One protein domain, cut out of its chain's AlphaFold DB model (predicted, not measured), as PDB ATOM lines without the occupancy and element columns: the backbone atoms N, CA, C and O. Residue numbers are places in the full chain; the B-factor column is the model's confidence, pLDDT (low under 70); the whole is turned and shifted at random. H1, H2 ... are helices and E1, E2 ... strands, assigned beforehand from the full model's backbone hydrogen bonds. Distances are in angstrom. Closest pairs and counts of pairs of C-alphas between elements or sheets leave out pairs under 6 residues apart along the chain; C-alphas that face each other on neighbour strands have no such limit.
ATOM      1  N   VAL A  38      -0.623 -31.194  55.918       79.88
ATOM      2  CA  VAL A  38       0.648 -30.983  56.613       79.88
ATOM      3  C   VAL A  38       1.685 -32.009  56.176       79.88
ATOM      4  O   VAL A  38       1.361 -33.151  55.842       79.88
ATOM      5  N   ALA A  39       2.961 -31.619  56.210       80.75
ATOM      6  CA  ALA A  39       4.060 -32.542  55.969       80.75
ATOM      7  C   ALA A  39       4.318 -33.412  57.208       80.75
ATOM      8  O   ALA A  39       4.679 -32.930  58.284       80.75
ATOM      9  N   ARG A  40       4.205 -34.731  57.055       83.12
ATOM     10  CA  ARG A  40       4.552 -35.715  58.088       83.12
ATOM     11  C   ARG A  40       5.742 -36.536  57.620       83.12
ATOM     12  O   ARG A  40       5.793 -36.957  56.470       83.12
ATOM     13  N   LYS A  41       6.716 -36.777  58.503       80.00
ATOM     14  CA  LYS A  41       7.863 -37.640  58.173       80.00
ATOM     15  C   LYS A  41       7.367 -39.028  57.769       80.00
ATOM     16  O   LYS A  41       6.643 -39.669  58.527       80.00
ATOM     17  N   GLY A  42       7.786 -39.482  56.596       74.19
ATOM     18  CA  GLY A  42       7.567 -40.844  56.135       74.19
ATOM     19  C   GLY A  42       8.562 -41.828  56.758       74.19
ATOM     20  O   GLY A  42       9.458 -41.466  57.520       74.19
ATOM     21  N   TYR A  43       8.439 -43.099  56.374       69.19
ATOM     22  CA  TYR A  43       9.289 -44.189  56.874       69.19
ATOM     23  C   TYR A  43      10.758 -44.105  56.429       69.19
ATOM     24  O   TYR A  43      11.616 -44.797  56.978       69.19
ATOM     25  N   LYS A  44      11.063 -43.306  55.401       75.75
ATOM     26  CA  LYS A  44      12.405 -43.171  54.824       75.75
ATOM     27  C   LYS A  44      12.940 -41.766  55.061       75.75
ATOM     28  O   LYS A  44      12.211 -40.787  54.937       75.75
ATOM     29  N   ASN A  45      14.240 -41.670  55.329       78.88
ATOM     30  CA  ASN A  45      14.917 -40.386  55.494       78.88
ATOM     31  C   ASN A  45      14.702 -39.484  54.273       78.88
ATOM     32  O   ASN A  45      14.948 -39.900  53.142       78.88
ATOM     33  N   GLY A  46      14.261 -38.254  54.532       80.06
ATOM     34  CA  GLY A  46      13.975 -37.256  53.506       80.06
ATOM     35  C   GLY A  46      12.637 -37.428  52.791       80.06
ATOM     36  O   GLY A  46      12.324 -36.601  51.951       80.06
ATOM     37  N   HIS A  47      11.837 -38.452  53.099       88.69
ATOM     38  CA  HIS A  47      10.465 -38.536  52.601       88.69
ATOM     39  C   HIS A  47       9.508 -37.928  53.614       88.69
ATOM     40  O   HIS A  47       9.561 -38.243  54.805       88.69
ATOM     41  N   HIS A  48       8.606 -37.099  53.117       87.06
ATOM     42  CA  HIS A  48       7.521 -36.523  53.878       87.06
ATOM     43  C   HIS A  48       6.236 -36.734  53.101       87.06
ATOM     44  O   HIS A  48       6.153 -36.347  51.940       87.06
ATOM     45  N   ASN A  49       5.236 -37.335  53.724       85.88
ATOM     46  CA  ASN A  49       3.929 -37.406  53.102       85.88
ATOM     47  C   ASN A  49       3.153 -36.124  53.409       85.88
ATOM     48  O   ASN A  49       3.254 -35.600  54.523       85.88
ATOM     49  N   ILE A  50       2.378 -35.643  52.444       82.75
ATOM     50  CA  ILE A  50       1.501 -34.484  52.599       82.75
ATOM     51  C   ILE A  50       0.069 -34.994  52.777       82.75
ATOM     52  O   ILE A  50      -0.521 -35.537  51.843       82.75
ATOM     53  N   HIS A  51      -0.483 -34.856  53.984       78.25
ATOM     54  CA  HIS A  51      -1.815 -35.368  54.332       78.25
ATOM     55  C   HIS A  51      -2.543 -34.416  55.289       78.25
ATOM     56  O   HIS A  51      -1.885 -33.781  56.113       78.25
ATOM     57  N   SER A  52      -3.877 -34.342  55.221       69.12
ATOM     58  CA  SER A  52      -4.700 -33.730  56.281       69.12
ATOM     59  C   SER A  52      -5.186 -34.781  57.284       69.12
ATOM     60  O   SER A  52      -5.253 -35.964  56.947       69.12
ATOM     61  N   GLU A  53      -5.507 -34.379  58.516       61.31
ATOM     62  CA  GLU A  53      -5.948 -35.309  59.574       61.31
ATOM     63  C   GLU A  53      -7.320 -35.921  59.277       61.31
ATOM     64  O   GLU A  53      -7.561 -37.080  59.607       61.31
ATOM     65  N   GLN A  54      -8.169 -35.194  58.551       57.78
ATOM     66  CA  GLN A  54      -9.415 -35.715  57.991       57.78
ATOM     67  C   GLN A  54      -9.167 -36.786  56.908       57.78
ATOM     68  O   GLN A  54     -10.001 -37.660  56.683       57.78
ATOM     69  N   THR A  55      -8.014 -36.722  56.239       54.00
ATOM     70  CA  THR A  55      -7.680 -37.523  55.054       54.00
ATOM     71  C   THR A  55      -6.856 -38.769  55.406       54.00
ATOM     72  O   THR A  55      -7.055 -39.840  54.838       54.00
ATOM     73  N   TYR A  56      -5.951 -38.643  56.377       59.97
ATOM     74  CA  TYR A  56      -5.201 -39.731  57.000       59.97
ATOM     75  C   TYR A  56      -5.036 -39.403  58.489       59.97
ATOM     76  O   TYR A  56      -4.079 -38.704  58.845       59.97
ATOM     77  N   PRO A  57      -5.938 -39.873  59.369       51.66
ATOM     78  CA  PRO A  57      -5.812 -39.601  60.791       51.66
ATOM     79  C   PRO A  57      -4.463 -40.111  61.303       51.66
ATOM     80  O   PRO A  57      -4.008 -41.211  60.965       51.66
ATOM     81  N   SER A  58      -3.795 -39.272  62.093       46.06
ATOM     82  CA  SER A  58      -2.518 -39.608  62.716       46.06
ATOM     83  C   SER A  58      -2.666 -40.892  63.537       46.06
ATOM     84  O   SER A  58      -3.633 -41.053  64.274       46.06
ATOM     85  N   ILE A  59      -1.691 -41.802  63.445       49.06
ATOM     86  CA  ILE A  59      -1.670 -43.015  64.273       49.06
ATOM     87  C   ILE A  59      -1.535 -42.589  65.740       49.06
ATOM     88  O   ILE A  59      -0.450 -42.188  66.170       49.06
ATOM     89  N   VAL A  69      -8.975 -51.323  53.099       32.16
ATOM     90  CA  VAL A  69      -8.490 -52.099  51.950       32.16
ATOM     91  C   VAL A  69      -9.026 -51.436  50.677       32.16
ATOM     92  O   VAL A  69     -10.224 -51.461  50.428       32.16
ATOM     93  N   GLY A  70      -8.138 -50.810  49.897       47.47
ATOM     94  CA  GLY A  70      -8.496 -50.012  48.712       47.47
ATOM     95  C   GLY A  70      -8.294 -48.497  48.865       47.47
ATOM     96  O   GLY A  70      -8.408 -47.774  47.879       47.47
ATOM     97  N   GLY A  71      -7.915 -48.020  50.058       63.91
ATOM     98  CA  GLY A  71      -7.801 -46.591  50.367       63.91
ATOM     99  C   GLY A  71      -9.155 -45.946  50.681       63.91
ATOM    100  O   GLY A  71     -10.168 -46.632  50.774       63.91
ATOM    101  N   ALA A  72      -9.163 -44.626  50.866       77.12
ATOM    102  CA  ALA A  72     -10.369 -43.831  51.080       77.12
ATOM    103  C   ALA A  72     -10.711 -43.087  49.768       77.12
ATOM    104  O   ALA A  72      -9.993 -42.154  49.412       77.12
ATOM    105  N   PRO A  73     -11.752 -43.492  49.009       80.19
ATOM    106  CA  PRO A  73     -12.037 -42.914  47.692       80.19
ATOM    107  C   PRO A  73     -12.250 -41.401  47.727       80.19
ATOM    108  O   PRO A  73     -11.538 -40.680  47.041       80.19
ATOM    109  N   HIS A  74     -13.116 -40.920  48.621       81.88
ATOM    110  CA  HIS A  74     -13.355 -39.491  48.856       81.88
ATOM    111  C   HIS A  74     -12.055 -38.686  49.042       81.88
ATOM    112  O   HIS A  74     -11.849 -37.655  48.408       81.88
ATOM    113  N   VAL A  75     -11.128 -39.217  49.835       80.31
ATOM    114  CA  VAL A  75      -9.788 -38.660  50.056       80.31
ATOM    115  C   VAL A  75      -8.953 -38.632  48.778       80.31
ATOM    116  O   VAL A  75      -8.409 -37.588  48.407       80.31
ATOM    117  N   ASN A  76      -8.850 -39.771  48.096       81.25
ATOM    118  CA  ASN A  76      -8.023 -39.918  46.904       81.25
ATOM    119  C   ASN A  76      -8.507 -39.000  45.782       81.25
ATOM    120  O   ASN A  76      -7.690 -38.362  45.119       81.25
ATOM    121  N   THR A  77      -9.824 -38.901  45.600       83.12
ATOM    122  CA  THR A  77     -10.429 -38.059  44.574       83.12
ATOM    123  C   THR A  77     -10.130 -36.588  44.825       83.12
ATOM    124  O   THR A  77      -9.760 -35.873  43.894       83.12
ATOM    125  N   ARG A  78     -10.205 -36.130  46.080       86.50
ATOM    126  CA  ARG A  78      -9.864 -34.748  46.423       86.50
ATOM    127  C   ARG A  78      -8.382 -34.443  46.218       86.50
ATOM    128  O   ARG A  78      -8.055 -33.415  45.628       86.50
ATOM    129  N   ILE A  79      -7.488 -35.333  46.659       86.12
ATOM    130  CA  ILE A  79      -6.043 -35.196  46.409       86.12
ATOM    131  C   ILE A  79      -5.781 -35.134  44.901       86.12
ATOM    132  O   ILE A  79      -5.077 -34.242  44.434       86.12
ATOM    133  N   GLY A  80      -6.379 -36.046  44.133       86.50
ATOM    134  CA  GLY A  80      -6.266 -36.072  42.680       86.50
ATOM    135  C   GLY A  80      -6.754 -34.774  42.038       86.50
ATOM    136  O   GLY A  80      -6.060 -34.214  41.195       86.50
ATOM    137  N   ALA A  81      -7.905 -34.258  42.467       88.25
ATOM    138  CA  ALA A  81      -8.451 -33.000  41.972       88.25
ATOM    139  C   ALA A  81      -7.532 -31.809  42.293       88.25
ATOM    140  O   ALA A  81      -7.318 -30.962  41.428       88.25
ATOM    141  N   ALA A  82      -6.922 -31.779  43.482       89.94
ATOM    142  CA  ALA A  82      -5.963 -30.743  43.868       89.94
ATOM    143  C   ALA A  82      -4.673 -30.806  43.035       89.94
ATOM    144  O   ALA A  82      -4.179 -29.775  42.588       89.94
ATOM    145  N   ILE A  83      -4.160 -32.010  42.755       90.06
ATOM    146  CA  ILE A  83      -2.999 -32.217  41.871       90.06
ATOM    147  C   ILE A  83      -3.255 -31.634  40.475       90.06
ATOM    148  O   ILE A  83      -2.343 -31.102  39.846       90.06
ATOM    149  N   ARG A  84      -4.491 -31.712  39.977       89.06
ATOM    150  CA  ARG A  84      -4.851 -31.179  38.656       89.06
ATOM    151  C   ARG A  84      -4.943 -29.655  38.600       89.06
ATOM    152  O   ARG A  84      -4.905 -29.115  37.507       89.06
ATOM    153  N   LEU A  85      -4.985 -28.968  39.742       90.38
ATOM    154  CA  LEU A  85      -4.879 -27.505  39.797       90.38
ATOM    155  C   LEU A  85      -3.433 -26.997  39.644       90.38
ATOM    156  O   LEU A  85      -3.213 -25.783  39.629       90.38
ATOM    157  N   TYR A  86      -2.452 -27.900  39.550       91.75
ATOM    158  CA  TYR A  86      -1.113 -27.559  39.078       91.75
ATOM    159  C   TYR A  86      -1.108 -27.515  37.551       91.75
ATOM    160  O   TYR A  86      -1.332 -28.545  36.899       91.75
ATOM    161  N   THR A  87      -0.824 -26.342  36.996       91.06
ATOM    162  CA  THR A  87      -0.718 -26.144  35.548       91.06
ATOM    163  C   THR A  87       0.519 -26.849  34.993       91.06
ATOM    164  O   THR A  87       1.448 -27.189  35.730       91.06
ATOM    165  N   GLU A  88       0.551 -27.091  33.682       90.38
ATOM    166  CA  GLU A  88       1.759 -27.631  33.046       90.38
ATOM    167  C   GLU A  88       2.940 -26.652  33.160       90.38
ATOM    168  O   GLU A  88       4.050 -27.089  33.447       90.38
ATOM    169  N   ASP A  89       2.689 -25.338  33.093       94.19
ATOM    170  CA  ASP A  89       3.717 -24.307  33.306       94.19
ATOM    171  C   ASP A  89       4.352 -24.400  34.705       94.19
ATOM    172  O   ASP A  89       5.572 -24.343  34.839       94.19
ATOM    173  N   GLU A  90       3.551 -24.610  35.759       94.44
ATOM    174  CA  GLU A  90       4.061 -24.786  37.128       94.44
ATOM    175  C   GLU A  90       4.931 -26.051  37.255       94.44
ATOM    176  O   GLU A  90       5.971 -26.048  37.925       94.44
ATOM    177  N   LYS A  91       4.540 -27.140  36.583       94.50
ATOM    178  CA  LYS A  91       5.302 -28.401  36.572       94.50
ATOM    179  C   LYS A  91       6.607 -28.264  35.789       94.50
ATOM    180  O   LYS A  91       7.639 -28.793  36.219       94.50
ATOM    181  N   ASP A  92       6.583 -27.537  34.678       95.31
ATOM    182  CA  ASP A  92       7.758 -27.232  33.866       95.31
ATOM    183  C   ASP A  92       8.716 -26.282  34.593       95.31
ATOM    184  O   ASP A  92       9.936 -26.474  34.557       95.31
ATOM    185  N   ASP A  93       8.192 -25.308  35.333       96.44
ATOM    186  CA  ASP A  93       8.977 -24.448  36.218       96.44
ATOM    187  C   ASP A  93       9.660 -25.266  37.319       96.44
ATOM    188  O   ASP A  93      10.872 -25.144  37.525       96.44
ATOM    189  N   ALA A  94       8.927 -26.172  37.974       96.62
ATOM    190  CA  ALA A  94       9.492 -27.086  38.963       96.62
ATOM    191  C   ALA A  94      10.609 -27.960  38.364       96.62
ATOM    192  O   ALA A  94      11.650 -28.171  38.998       96.62
ATOM    193  N   ARG A  95      10.428 -28.439  37.127       96.38
ATOM    194  CA  ARG A  95      11.451 -29.191  36.389       96.38
ATOM    195  C   ARG A  95      12.694 -28.344  36.137       96.38
ATOM    196  O   ARG A  95      13.798 -28.785  36.448       96.38
ATOM    197  N   ARG A  96      12.522 -27.117  35.645       95.75
ATOM    198  CA  ARG A  96      13.618 -26.188  35.342       95.75
ATOM    199  C   ARG A  96      14.411 -25.812  36.590       95.75
ATOM    200  O   ARG A  96      15.641 -25.760  36.547       95.75
ATOM    201  N   VAL A  97      13.726 -25.590  37.713       96.38
ATOM    202  CA  VAL A  97      14.366 -25.355  39.015       96.38
ATOM    203  C   VAL A  97      15.192 -26.573  39.424       96.38
ATOM    204  O   VAL A  97      16.350 -26.424  39.815       96.38
ATOM    205  N   LEU A  98      14.637 -27.780  39.293       96.81
ATOM    206  CA  LEU A  98      15.351 -29.010  39.621       96.81
ATOM    207  C   LEU A  98      16.597 -29.216  38.749       96.81
ATOM    208  O   LEU A  98      17.653 -29.542  39.288       96.81
ATOM    209  N   ASP A  99      16.497 -28.996  37.440       96.31
ATOM    210  CA  ASP A  99      17.619 -29.122  36.504       96.31
ATOM    211  C   ASP A  99      18.714 -28.083  36.783       96.31
ATOM    212  O   ASP A  99      19.904 -28.408  36.774       96.31
ATOM    213  N   THR A 100      18.318 -26.854  37.127       96.62
ATOM    214  CA  THR A 100      19.250 -25.802  37.561       96.62
ATOM    215  C   THR A 100      20.039 -26.256  38.788       96.62
ATOM    216  O   THR A 100      21.269 -26.248  38.775       96.62
ATOM    217  N   ILE A 101      19.351 -26.745  39.825       97.06
ATOM    218  CA  ILE A 101      19.991 -27.241  41.055       97.06
ATOM    219  C   ILE A 101      20.862 -28.475  40.769       97.06
ATOM    220  O   ILE A 101      21.925 -28.645  41.372       97.06
ATOM    221  N   ALA A 102      20.442 -29.339  39.842       96.69
ATOM    222  CA  ALA A 102      21.186 -30.533  39.462       96.69
ATOM    223  C   ALA A 102      22.537 -30.211  38.819       96.69
ATOM    224  O   ALA A 102      23.505 -30.936  39.061       96.69
ATOM    225  N   SER A 103      22.621 -29.120  38.047       94.31
ATOM    226  CA  SER A 103      23.869 -28.668  37.418       94.31
ATOM    227  C   SER A 103      24.970 -28.342  38.439       94.31
ATOM    228  O   SER A 103      26.155 -28.528  38.164       94.31
ATOM    229  N   GLU A 104      24.576 -27.960  39.656       94.44
ATOM    230  CA  GLU A 104      25.475 -27.617  40.761       94.44
ATOM    231  C   GLU A 104      25.656 -28.761  41.771       94.44
ATOM    232  O   GLU A 104      26.347 -28.606  42.777       94.44
ATOM    233  N   ASN A 105      25.051 -29.929  41.528       93.81
ATOM    234  CA  ASN A 105      24.946 -31.016  42.508       93.81
ATOM    235  C   ASN A 105      24.305 -30.563  43.839       93.81
ATOM    236  O   ASN A 105      24.745 -30.941  44.932       93.81
ATOM    237  N   GLY A 106      23.289 -29.704  43.746       95.94
ATOM    238  CA  GLY A 106      22.680 -29.031  44.884       95.94
ATOM    239  C   GLY A 106      21.651 -29.869  45.647       95.94
ATOM    240  O   GLY A 106      21.111 -30.873  45.178       95.94
ATOM    241  N   LYS A 107      21.356 -29.432  46.872       98.00
ATOM    242  CA  LYS A 107      20.280 -29.996  47.700       98.00
ATOM    243  C   LYS A 107      18.942 -29.424  47.249       98.00
ATOM    244  O   LYS A 107      18.854 -28.231  46.975       98.00
ATOM    245  N   VAL A 108      17.902 -30.243  47.250       97.81
ATOM    246  CA  VAL A 108      16.550 -29.861  46.837       97.81
ATOM    247  C   VAL A 108      15.512 -30.591  47.684       97.81
ATOM    248  O   VAL A 108      15.754 -31.698  48.176       97.81
ATOM    249  N   THR A 109      14.343 -29.983  47.820       98.00
ATOM    250  CA  THR A 109      13.114 -30.651  48.237       98.00
ATOM    251  C   THR A 109      12.123 -30.552  47.082       98.00
ATOM    252  O   THR A 109      11.882 -29.456  46.580       98.00
ATOM    253  N   VAL A 110      11.575 -31.679  46.637       97.31
ATOM    254  CA  VAL A 110      10.604 -31.730  45.532       97.31
ATOM    255  C   VAL A 110       9.251 -32.222  46.017       97.31
ATOM    256  O   VAL A 110       9.210 -33.117  46.852       97.31
ATOM    257  N   LEU A 111       8.165 -31.677  45.478       97.12
ATOM    258  CA  LEU A 111       6.802 -32.173  45.659       97.12
ATOM    259  C   LEU A 111       6.455 -33.082  44.480       97.12
ATOM    260  O   LEU A 111       6.667 -32.703  43.326       97.12
ATOM    261  N   VAL A 112       5.952 -34.283  44.756       94.50
ATOM    262  CA  VAL A 112       5.633 -35.284  43.735       94.50
ATOM    263  C   VAL A 112       4.227 -35.850  43.893       94.50
ATOM    264  O   VAL A 112       3.805 -36.186  45.000       94.50
ATOM    265  N   ASP A 113       3.554 -36.033  42.758       90.88
ATOM    266  CA  ASP A 113       2.387 -36.908  42.629       90.88
ATOM    267  C   ASP A 113       2.854 -38.374  42.639       90.88
ATOM    268  O   ASP A 113       3.690 -38.821  41.838       90.88
ATOM    269  N   ARG A 114       2.296 -39.138  43.572       82.38
ATOM    270  CA  ARG A 114       2.377 -40.591  43.649       82.38
ATOM    271  C   ARG A 114       0.951 -41.134  43.619       82.38
ATOM    272  O   ARG A 114       0.002 -40.475  44.014       82.38
ATOM    273  N   ILE A 115       0.793 -42.379  43.175       71.38
ATOM    274  CA  ILE A 115      -0.530 -43.011  43.095       71.38
ATOM    275  C   ILE A 115      -1.240 -42.892  44.455       71.38
ATOM    276  O   ILE A 115      -0.779 -43.477  45.434       71.38
ATOM    277  N   ASN A 116      -2.350 -42.148  44.481       65.69
ATOM    278  CA  ASN A 116      -3.182 -41.865  45.655       65.69
ATOM    279  C   ASN A 116      -2.497 -41.083  46.798       65.69
ATOM    280  O   ASN A 116      -2.990 -41.112  47.921       65.69
ATOM    281  N   GLN A 117      -1.367 -40.409  46.566       81.38
ATOM    282  CA  GLN A 117      -0.689 -39.643  47.615       81.38
ATOM    283  C   GLN A 117       0.202 -38.532  47.052       81.38
ATOM    284  O   GLN A 117       0.688 -38.599  45.927       81.38
ATOM    285  N   VAL A 118       0.484 -37.532  47.879       89.12
ATOM    286  CA  VAL A 118       1.448 -36.474  47.564       89.12
ATOM    287  C   VAL A 118       2.599 -36.556  48.556       89.12
ATOM    288  O   VAL A 118       2.390 -36.693  49.761       89.12
ATOM    289  N   GLU A 119       3.828 -36.502  48.049       92.12
ATOM    290  CA  GLU A 119       5.038 -36.579  48.870       92.12
ATOM    291  C   GLU A 119       5.960 -35.392  48.602       92.12
ATOM    292  O   GLU A 119       6.178 -35.013  47.455       92.12
ATOM    293  N   ALA A 120       6.579 -34.867  49.655       94.56
ATOM    294  CA  ALA A 120       7.784 -34.064  49.555       94.56
ATOM    295  C   ALA A 120       9.023 -34.958  49.761       94.56
ATOM    296  O   ALA A 120       9.138 -35.667  50.763       94.56
ATOM    297  N   ILE A 121       9.962 -34.931  48.815       95.00
ATOM    298  CA  ILE A 121      11.200 -35.718  48.842       95.00
ATOM    299  C   ILE A 121      12.395 -34.771  48.904       95.00
ATOM    300  O   ILE A 121      12.653 -33.998  47.984       95.00
ATOM    301  N   GLU A 122      13.166 -34.870  49.977       96.25
ATOM    302  CA  GLU A 122      14.461 -34.224  50.125       96.25
ATOM    303  C   GLU A 122      15.563 -35.086  49.499       96.25
ATOM    304  O   GLU A 122      15.716 -36.277  49.804       96.25
ATOM    305  N   GLY A 123      16.397 -34.471  48.668       96.12
ATOM    306  CA  GLY A 123      17.504 -35.160  48.024       96.12
ATOM    307  C   GLY A 123      18.565 -34.235  47.445       96.12
ATOM    308  O   GLY A 123      18.460 -33.013  47.493       96.12
ATOM    309  N   THR A 124      19.634 -34.824  46.932       97.31
ATOM    310  CA  THR A 124      20.645 -34.099  46.161       97.31
ATOM    311  C   THR A 124      20.349 -34.313  44.686       97.31
ATOM    312  O   THR A 124      20.379 -35.450  44.213       97.31
ATOM    313  N   ALA A 125      20.029 -33.235  43.976       97.19
ATOM    314  CA  ALA A 125      19.867 -33.270  42.532       97.19
ATOM    315  C   ALA A 125      21.252 -33.310  41.882       97.19
ATOM    316  O   ALA A 125      22.169 -32.636  42.340       97.19
ATOM    317  N   SER A 126      21.426 -34.123  40.849       97.12
ATOM    318  CA  SER A 126      22.706 -34.283  40.154       97.12
ATOM    319  C   SER A 126      22.465 -34.734  38.719       97.12
ATOM    320  O   SER A 126      21.411 -35.293  38.411       97.12
ATOM    321  N   VAL A 127      23.442 -34.518  37.842       96.00
ATOM    322  CA  VAL A 127      23.410 -35.009  36.461       96.00
ATOM    323  C   VAL A 127      24.270 -36.266  36.352       96.00
ATOM    324  O   VAL A 127      25.489 -36.218  36.500       96.00
ATOM    325  N   VAL A 128      23.641 -37.405  36.055       92.12
ATOM    326  CA  VAL A 128      24.317 -38.695  35.860       92.12
ATOM    327  C   VAL A 128      24.008 -39.203  34.459       92.12
ATOM    328  O   VAL A 128      22.851 -39.423  34.108       92.12
ATOM    329  N   GLY A 129      25.044 -39.378  33.635       89.31
ATOM    330  CA  GLY A 129      24.875 -39.841  32.252       89.31
ATOM    331  C   GLY A 129      23.996 -38.912  31.405       89.31
ATOM    332  O   GLY A 129      23.205 -39.392  30.600       89.31
ATOM    333  N   GLY A 130      24.084 -37.596  31.635       90.44
ATOM    334  CA  GLY A 130      23.282 -36.586  30.935       90.44
ATOM    335  C   GLY A 130      21.822 -36.486  31.392       90.44
ATOM    336  O   GLY A 130      21.058 -35.748  30.784       90.44
ATOM    337  N   LYS A 131      21.425 -37.208  32.448       93.75
ATOM    338  CA  LYS A 131      20.068 -37.168  33.004       93.75
ATOM    339  C   LYS A 131      20.062 -36.618  34.420       93.75
ATOM    340  O   LYS A 131      20.907 -36.993  35.234       93.75
ATOM    341  N   THR A 132      19.065 -35.796  34.725       95.88
ATOM    342  CA  THR A 132      18.832 -35.305  36.080       95.88
ATOM    343  C   THR A 132      18.286 -36.426  36.963       95.88
ATOM    344  O   THR A 132      17.242 -37.027  36.684       95.88
ATOM    345  N   VAL A 133      18.988 -36.708  38.058       96.38
ATOM    346  CA  VAL A 133      18.612 -37.690  39.078       96.38
ATOM    347  C   VAL A 133      18.502 -37.025  40.445       96.38
ATOM    348  O   VAL A 133      19.204 -36.059  40.739       96.38
ATOM    349  N   LEU A 134      17.643 -37.568  41.303       96.44
ATOM    350  CA  LEU A 134      17.494 -37.146  42.692       96.44
ATOM    351  C   LEU A 134      18.024 -38.237  43.623       96.44
ATOM    352  O   LEU A 134      17.353 -39.249  43.840       96.44
ATOM    353  N   PHE A 135      19.213 -38.049  44.189       95.31
ATOM    354  CA  PHE A 135      19.738 -38.922  45.237       95.31
ATOM    355  C   PHE A 135      18.992 -38.680  46.543       95.31
ATOM    356  O   PHE A 135      18.878 -37.541  46.988       95.31
ATOM    357  N   LEU A 136      18.511 -39.745  47.184       92.44
ATOM    358  CA  LEU A 136      17.802 -39.626  48.460       92.44
ATOM    359  C   LEU A 136      18.686 -38.972  49.528       92.44
ATOM    360  O   LEU A 136      19.888 -39.239  49.587       92.44
ATOM    361  N   LYS A 137      18.103 -38.160  50.415       92.25
ATOM    362  CA  LYS A 137      18.836 -37.545  51.530       92.25
ATOM    363  C   LYS A 137      19.624 -38.588  52.333       92.25
ATOM    364  O   LYS A 137      19.075 -39.563  52.845       92.25
ATOM    365  N   GLY A 138      20.935 -38.372  52.443       87.94
ATOM    366  CA  GLY A 138      21.865 -39.279  53.130       87.94
ATOM    367  C   GLY A 138      22.304 -40.504  52.315       87.94
ATOM    368  O   GLY A 138      23.080 -41.316  52.812       87.94
ATOM    369  N   SER A 139      21.853 -40.639  51.069       88.94
ATOM    370  CA  SER A 139      22.238 -41.711  50.151       88.94
ATOM    371  C   SER A 139      23.164 -41.194  49.050       88.94
ATOM    372  O   SER A 139      22.970 -40.107  48.518       88.94
ATOM    373  N   LYS A 140      24.151 -42.014  48.670       86.31
ATOM    374  CA  LYS A 140      25.027 -41.784  47.505       86.31
ATOM    375  C   LYS A 140      24.722 -42.703  46.318       86.31
ATOM    376  O   LYS A 140      25.292 -42.531  45.253       86.31
ATOM    377  N   THR A 141      23.872 -43.713  46.511       88.69
ATOM    378  CA  THR A 141      23.650 -44.793  45.527       88.69
ATOM    379  C   THR A 141      22.182 -44.988  45.179       88.69
ATOM    380  O   THR A 141      21.860 -45.330  44.048       88.69
ATOM    381  N   ARG A 142      21.273 -44.755  46.129       90.75
ATOM    382  CA  ARG A 142      19.826 -44.757  45.886       90.75
ATOM    383  C   ARG A 142      19.396 -43.402  45.348       90.75
ATOM    384  O   ARG A 142      19.554 -42.400  46.052       90.75
ATOM    385  N   TYR A 143      18.838 -43.406  44.144       92.69
ATOM    386  CA  TYR A 143      18.310 -42.226  43.474       92.69
ATOM    387  C   TYR A 143      17.007 -42.535  42.735       92.69
ATOM    388  O   TYR A 143      16.711 -43.691  42.423       92.69
ATOM    389  N   TYR A 144      16.254 -41.481  42.434       92.31
ATOM    390  CA  TYR A 144      15.157 -41.510  41.478       92.31
ATOM    391  C   TYR A 144      15.588 -40.838  40.174       92.31
ATOM    392  O   TYR A 144      16.049 -39.696  40.215       92.31
ATOM    393  N   PRO A 145      15.423 -41.503  39.017       92.44
ATOM    394  CA  PRO A 145      15.417 -40.810  37.738       92.44
ATOM    395  C   PRO A 145      14.265 -39.805  37.751       92.44
ATOM    396  O   PRO A 145      13.122 -40.185  38.038       92.44
ATOM    397  N   THR A 146      14.554 -38.526  37.532       91.75
ATOM    398  CA  THR A 146      13.540 -37.480  37.719       91.75
ATOM    399  C   THR A 146      12.467 -37.523  36.639       91.75
ATOM    400  O   THR A 146      11.338 -37.125  36.907       91.75
ATOM    401  N   GLU A 147      12.749 -38.107  35.473       89.88
ATOM    402  CA  GLU A 147      11.768 -38.382  34.418       89.88
ATOM    403  C   GLU A 147      10.665 -39.357  34.862       89.88
ATOM    404  O   GLU A 147       9.590 -39.396  34.274       89.88
ATOM    405  N   LYS A 148      10.910 -40.140  35.922       88.81
ATOM    406  CA  LYS A 148       9.914 -41.034  36.534       88.81
ATOM    407  C   LYS A 148       9.154 -40.378  37.688       88.81
ATOM    408  O   LYS A 148       8.318 -41.031  38.314       88.81
ATOM    409  N   LEU A 149       9.483 -39.132  38.022       90.94
ATOM    410  CA  LEU A 149       8.794 -38.350  39.039       90.94
ATOM    411  C   LEU A 149       7.817 -37.401  38.354       90.94
ATOM    412  O   LEU A 149       8.215 -36.566  37.538       90.94
ATOM    413  N   LYS A 150       6.548 -37.502  38.745       92.44
ATOM    414  CA  LYS A 150       5.533 -36.503  38.427       92.44
ATOM    415  C   LYS A 150       5.722 -35.318  39.373       92.44
ATOM    416  O   LYS A 150       5.202 -35.326  40.485       92.44
ATOM    417  N   LEU A 151       6.582 -34.380  38.984       94.88
ATOM    418  CA  LEU A 151       6.886 -33.201  39.793       94.88
ATOM    419  C   LEU A 151       5.705 -32.237  39.791       94.88
ATOM    420  O   LEU A 151       5.126 -31.983  38.742       94.88
ATOM    421  N   LEU A 152       5.409 -31.701  40.968       95.56
ATOM    422  CA  LEU A 152       4.443 -30.623  41.183       95.56
ATOM    423  C   LEU A 152       5.147 -29.334  41.627       95.56
ATOM    424  O   LEU A 152       4.686 -28.245  41.326       95.56
ATOM    425  N   GLY A 153       6.286 -29.459  42.316       96.69
ATOM    426  CA  GLY A 153       7.051 -28.329  42.836       96.69
ATOM    427  C   GLY A 153       8.495 -28.714  43.157       96.69
ATOM    428  O   GLY A 153       8.797 -29.883  43.412       96.69
ATOM    429  N   ALA A 154       9.403 -27.740  43.158       97.38
ATOM    430  CA  ALA A 154      10.799 -27.929  43.546       97.38
ATOM    431  C   ALA A 154      11.342 -26.675  44.239       97.38
ATOM    432  O   ALA A 154      11.157 -25.562  43.756       97.38
ATOM    433  N   VAL A 155      12.034 -26.851  45.368       97.75
ATOM    434  CA  VAL A 155      12.630 -25.755  46.144       97.75
ATOM    435  C   VAL A 155      14.056 -26.116  46.537       97.75
ATOM    436  O   VAL A 155      14.324 -27.220  47.016       97.75
ATOM    437  N   SER A 156      14.981 -25.172  46.361       97.50
ATOM    438  CA  SER A 156      16.382 -25.351  46.750       97.50
ATOM    439  C   SER A 156      16.544 -25.539  48.264       97.50
ATOM    440  O   SER A 156      15.937 -24.840  49.082       97.50
ATOM    441  N   GLY A 157      17.408 -26.483  48.632       96.56
ATOM    442  CA  GLY A 157      17.728 -26.843  50.008       96.56
ATOM    443  C   GLY A 157      16.884 -27.980  50.594       96.56
ATOM    444  O   GLY A 157      15.902 -28.446  50.024       96.56
ATOM    445  N   TYR A 158      17.314 -28.432  51.771       95.94
ATOM    446  CA  TYR A 158      16.547 -29.325  52.646       95.94
ATOM    447  C   TYR A 158      15.638 -28.513  53.575       95.94
ATOM    448  O   TYR A 158      15.860 -27.319  53.781       95.94
ATOM    449  N   GLY A 159      14.662 -29.175  54.187       93.88
ATOM    450  CA  GLY A 159      13.776 -28.598  55.192       93.88
ATOM    451  C   GLY A 159      12.621 -27.791  54.604       93.88
ATOM    452  O   GLY A 159      12.070 -26.948  55.304       93.88
ATOM    453  N   LYS A 160      12.285 -27.989  53.322       96.50
ATOM    454  CA  LYS A 160      11.249 -27.216  52.614       96.50
ATOM    455  C   LYS A 160       9.914 -27.953  52.484       96.50
ATOM    456  O   LYS A 160       9.027 -27.482  51.781       96.50
ATOM    457  N   GLN A 161       9.752 -29.083  53.168       93.38
ATOM    458  CA  GLN A 161       8.520 -29.873  53.147       93.38
ATOM    459  C   GLN A 161       7.294 -29.072  53.606       93.38
ATOM    460  O   GLN A 161       6.241 -29.216  53.005       93.38
ATOM    461  N   ASP A 162       7.435 -28.189  54.602       90.19
ATOM    462  CA  ASP A 162       6.307 -27.402  55.122       90.19
ATOM    463  C   ASP A 162       5.906 -26.289  54.147       90.19
ATOM    464  O   ASP A 162       4.725 -26.004  53.977       90.19
ATOM    465  N   GLN A 163       6.883 -25.715  53.437       93.69
ATOM    466  CA  GLN A 163       6.627 -24.760  52.358       93.69
ATOM    467  C   GLN A 163       5.861 -25.426  51.207       93.69
ATOM    468  O   GLN A 163       4.884 -24.871  50.719       93.69
ATOM    469  N   LEU A 164       6.281 -26.625  50.794       93.88
ATOM    470  CA  LEU A 164       5.598 -27.389  49.746       93.88
ATOM    471  C   LEU A 164       4.230 -27.926  50.202       93.88
ATOM    472  O   LEU A 164       3.318 -28.036  49.391       93.88
ATOM    473  N   ALA A 165       4.062 -28.233  51.491       90.06
ATOM    474  CA  ALA A 165       2.764 -28.594  52.060       90.06
ATOM    475  C   ALA A 165       1.791 -27.410  52.027       90.06
ATOM    476  O   ALA A 165       0.637 -27.588  51.651       90.06
ATOM    477  N   ALA A 166       2.259 -26.206  52.374       89.81
ATOM    478  CA  ALA A 166       1.459 -24.986  52.304       89.81
ATOM    479  C   ALA A 166       1.063 -24.636  50.860       89.81
ATOM    480  O   ALA A 166      -0.076 -24.245  50.611       89.81
ATOM    481  N   ASP A 167       1.978 -24.832  49.906       91.94
ATOM    482  CA  ASP A 167       1.683 -24.709  48.478       91.94
ATOM    483  C   ASP A 167       0.572 -25.683  48.051       91.94
ATOM    484  O   ASP A 167      -0.459 -25.258  47.530       91.94
ATOM    485  N   PHE A 168       0.702 -26.970  48.389       92.69
ATOM    486  CA  PHE A 168      -0.334 -27.964  48.102       92.69
ATOM    487  C   PHE A 168      -1.671 -27.642  48.785       92.69
ATOM    488  O   PHE A 168      -2.727 -27.759  48.161       92.69
ATOM    489  N   GLN A 169      -1.643 -27.185  50.041       89.75
ATOM    490  CA  GLN A 169      -2.834 -26.747  50.770       89.75
ATOM    491  C   GLN A 169      -3.561 -25.624  50.029       89.75
ATOM    492  O   GLN A 169      -4.788 -25.633  49.980       89.75
ATOM    493  N   SER A 170      -2.832 -24.674  49.437       89.38
ATOM    494  CA  SER A 170      -3.443 -23.571  48.688       89.38
ATOM    495  C   SER A 170      -4.247 -24.071  47.481       89.38
ATOM    496  O   SER A 170      -5.352 -23.588  47.234       89.38
ATOM    497  N   LYS A 171      -3.751 -25.107  46.788       89.69
ATOM    498  CA  LYS A 171      -4.471 -25.777  45.696       89.69
ATOM    499  C   LYS A 171      -5.659 -26.572  46.237       89.69
ATOM    500  O   LYS A 171      -6.778 -26.428  45.753       89.69
ATOM    501  N   ALA A 172      -5.445 -27.366  47.285       88.44
ATOM    502  CA  ALA A 172      -6.480 -28.197  47.901       88.44
ATOM    503  C   ALA A 172      -7.632 -27.387  48.528       88.44
ATOM    504  O   ALA A 172      -8.750 -27.895  48.603       88.44
ATOM    505  N   ALA A 173      -7.391 -26.138  48.935       87.19
ATOM    506  CA  ALA A 173      -8.404 -25.232  49.481       87.19
ATOM    507  C   ALA A 173      -9.460 -24.794  48.449       87.19
ATOM    508  O   ALA A 173     -10.552 -24.375  48.825       87.19
ATOM    509  N   VAL A 174      -9.150 -24.894  47.152       87.81
ATOM    510  CA  VAL A 174     -10.101 -24.618  46.064       87.81
ATOM    511  C   VAL A 174     -11.011 -25.820  45.798       87.81
ATOM    512  O   VAL A 174     -12.123 -25.660  45.298       87.81
TER     513      VAL A 174
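Overview. This is residues 38 to 59 and 69 to 174 of the 294 residues of an uncharacterized protein of Glaciihabitans sp. INWT7 (UniProt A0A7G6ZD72). One strongly twisted sheet of seven strands makes a curled wall, and three helices lie over the same face of it: the sheet curls round H3, H2 packs on E7 and on the part of E4 past its bend, and H1 packs over the start of E4. The long strand E4 runs through the sheet, with the hairpin of E1 and E2 beside its first part and the hairpin of E5 and E6 beside its last part, while E3 and then E7 follow on its other side. The printed part has 128 residues, with three named helices and seven named strands; along the chain come first E1 and E2, then H1 and H2, then the five strands E3 to E7, and last H3; the class is mixed, helices and strands, and the sheet is branched, with the antiparallel neighbour pairs E1 and E2, E2 and E4, E3 and E4, E3 and E7, E4 and E5, and E5 and E6. The whole is compact, with a radius of gyration of the C-alphas of 14.3 A and spans of 41 by 32 by 24 A.

Arrangement. E4, residues 117 to 128, bends by 73 degrees at residue 124 and has three neighbours in staggered pairing. On one side of it lie E2, residues 47 to 51, beside residues 118 to 121, and E5, residues 131 to 136, beside residues 123 to 128; E3, residues 107 to 114, lies on the other side. N 48 and O 120 of E2 and E4 are 2.8 A apart, N 126 and O 133 of E4 and E5 are 2.9 A apart, and N 110 and O 121 of E3 and E4 are 2.9 A apart, each within hydrogen-bond range. The edge strands are E1, residues 38 to 41, E6, residues 143 to 145, and E7, residues 150 to 156. N 40 and O 49 of E1 and E2 are 2.8 A apart, N 134 and O 144 of E5 and E6 are 2.9 A apart, and N 111 and O 153 of E3 and E7 are 2.8 A apart, each within hydrogen-bond range. E3 E4 E5 E6 form a meander, each strand the antiparallel neighbour of the one before. H2, residues 88 to 103, is on the sheet; its closest C-alphas to E7 are those of Ala 94 and Gly 153, 4.7 A, and to E4 those of Ala 102 and Ser 126, 4.1 A. H3, residues 161 to 172, is on the same face, and the sheet curls round it; the C-alphas of Val 38 and Ala 165, the closest of E1 and H3, are 5.6 A apart. H1, residues 73 to 84, is on that face too, at a height over the sheet of 9.6 A, and runs along E4 at 26 degrees on the local plane. Residues 78 to 83 of H1 touch residues 168 to 172 of H3, about perpendicular at 82 degrees, closest at the C-alphas of Ala 82 and Ala 172, 4.8 A. H2 is apart from H1 and from H3. In H1, H2 and H3 every O i to N i+4 pair is within hydrogen-bond range.

Along the chain. E4 is the longest strand, 27.6 A from C-alpha 117 at (-0.689, -39.643, 47.615) to C-alpha 128. E3 measures 21.2 A, E7 17.6 A, E5 15.8 A, E2 12.8 A, E1 9.9 A and E6 6.6 A. H2 measures 22.6 A, H1 16.5 A and H3 16.0 A. E1 begins at C-alpha 38, (0.648, -30.983, 56.613), and H3 ends at C-alpha 172, (-6.480, -28.197, 47.901).

Size, cuts and confidence. The two C-alphas farthest apart are those of Val 69 and Glu 104, 43.3 A. Residues 60 to 68 are not printed, and C-alphas 59 and 69 are 16.8 A apart across this cut, which lies in the link from E2 to H1. Of the links that are printed whole, E5 to E6 is short and the others are tight. The mean pLDDT of the printed part is 87.2; it is under 70 at residue 43, residues 52 to 59, residues 69 to 71 and residue 116.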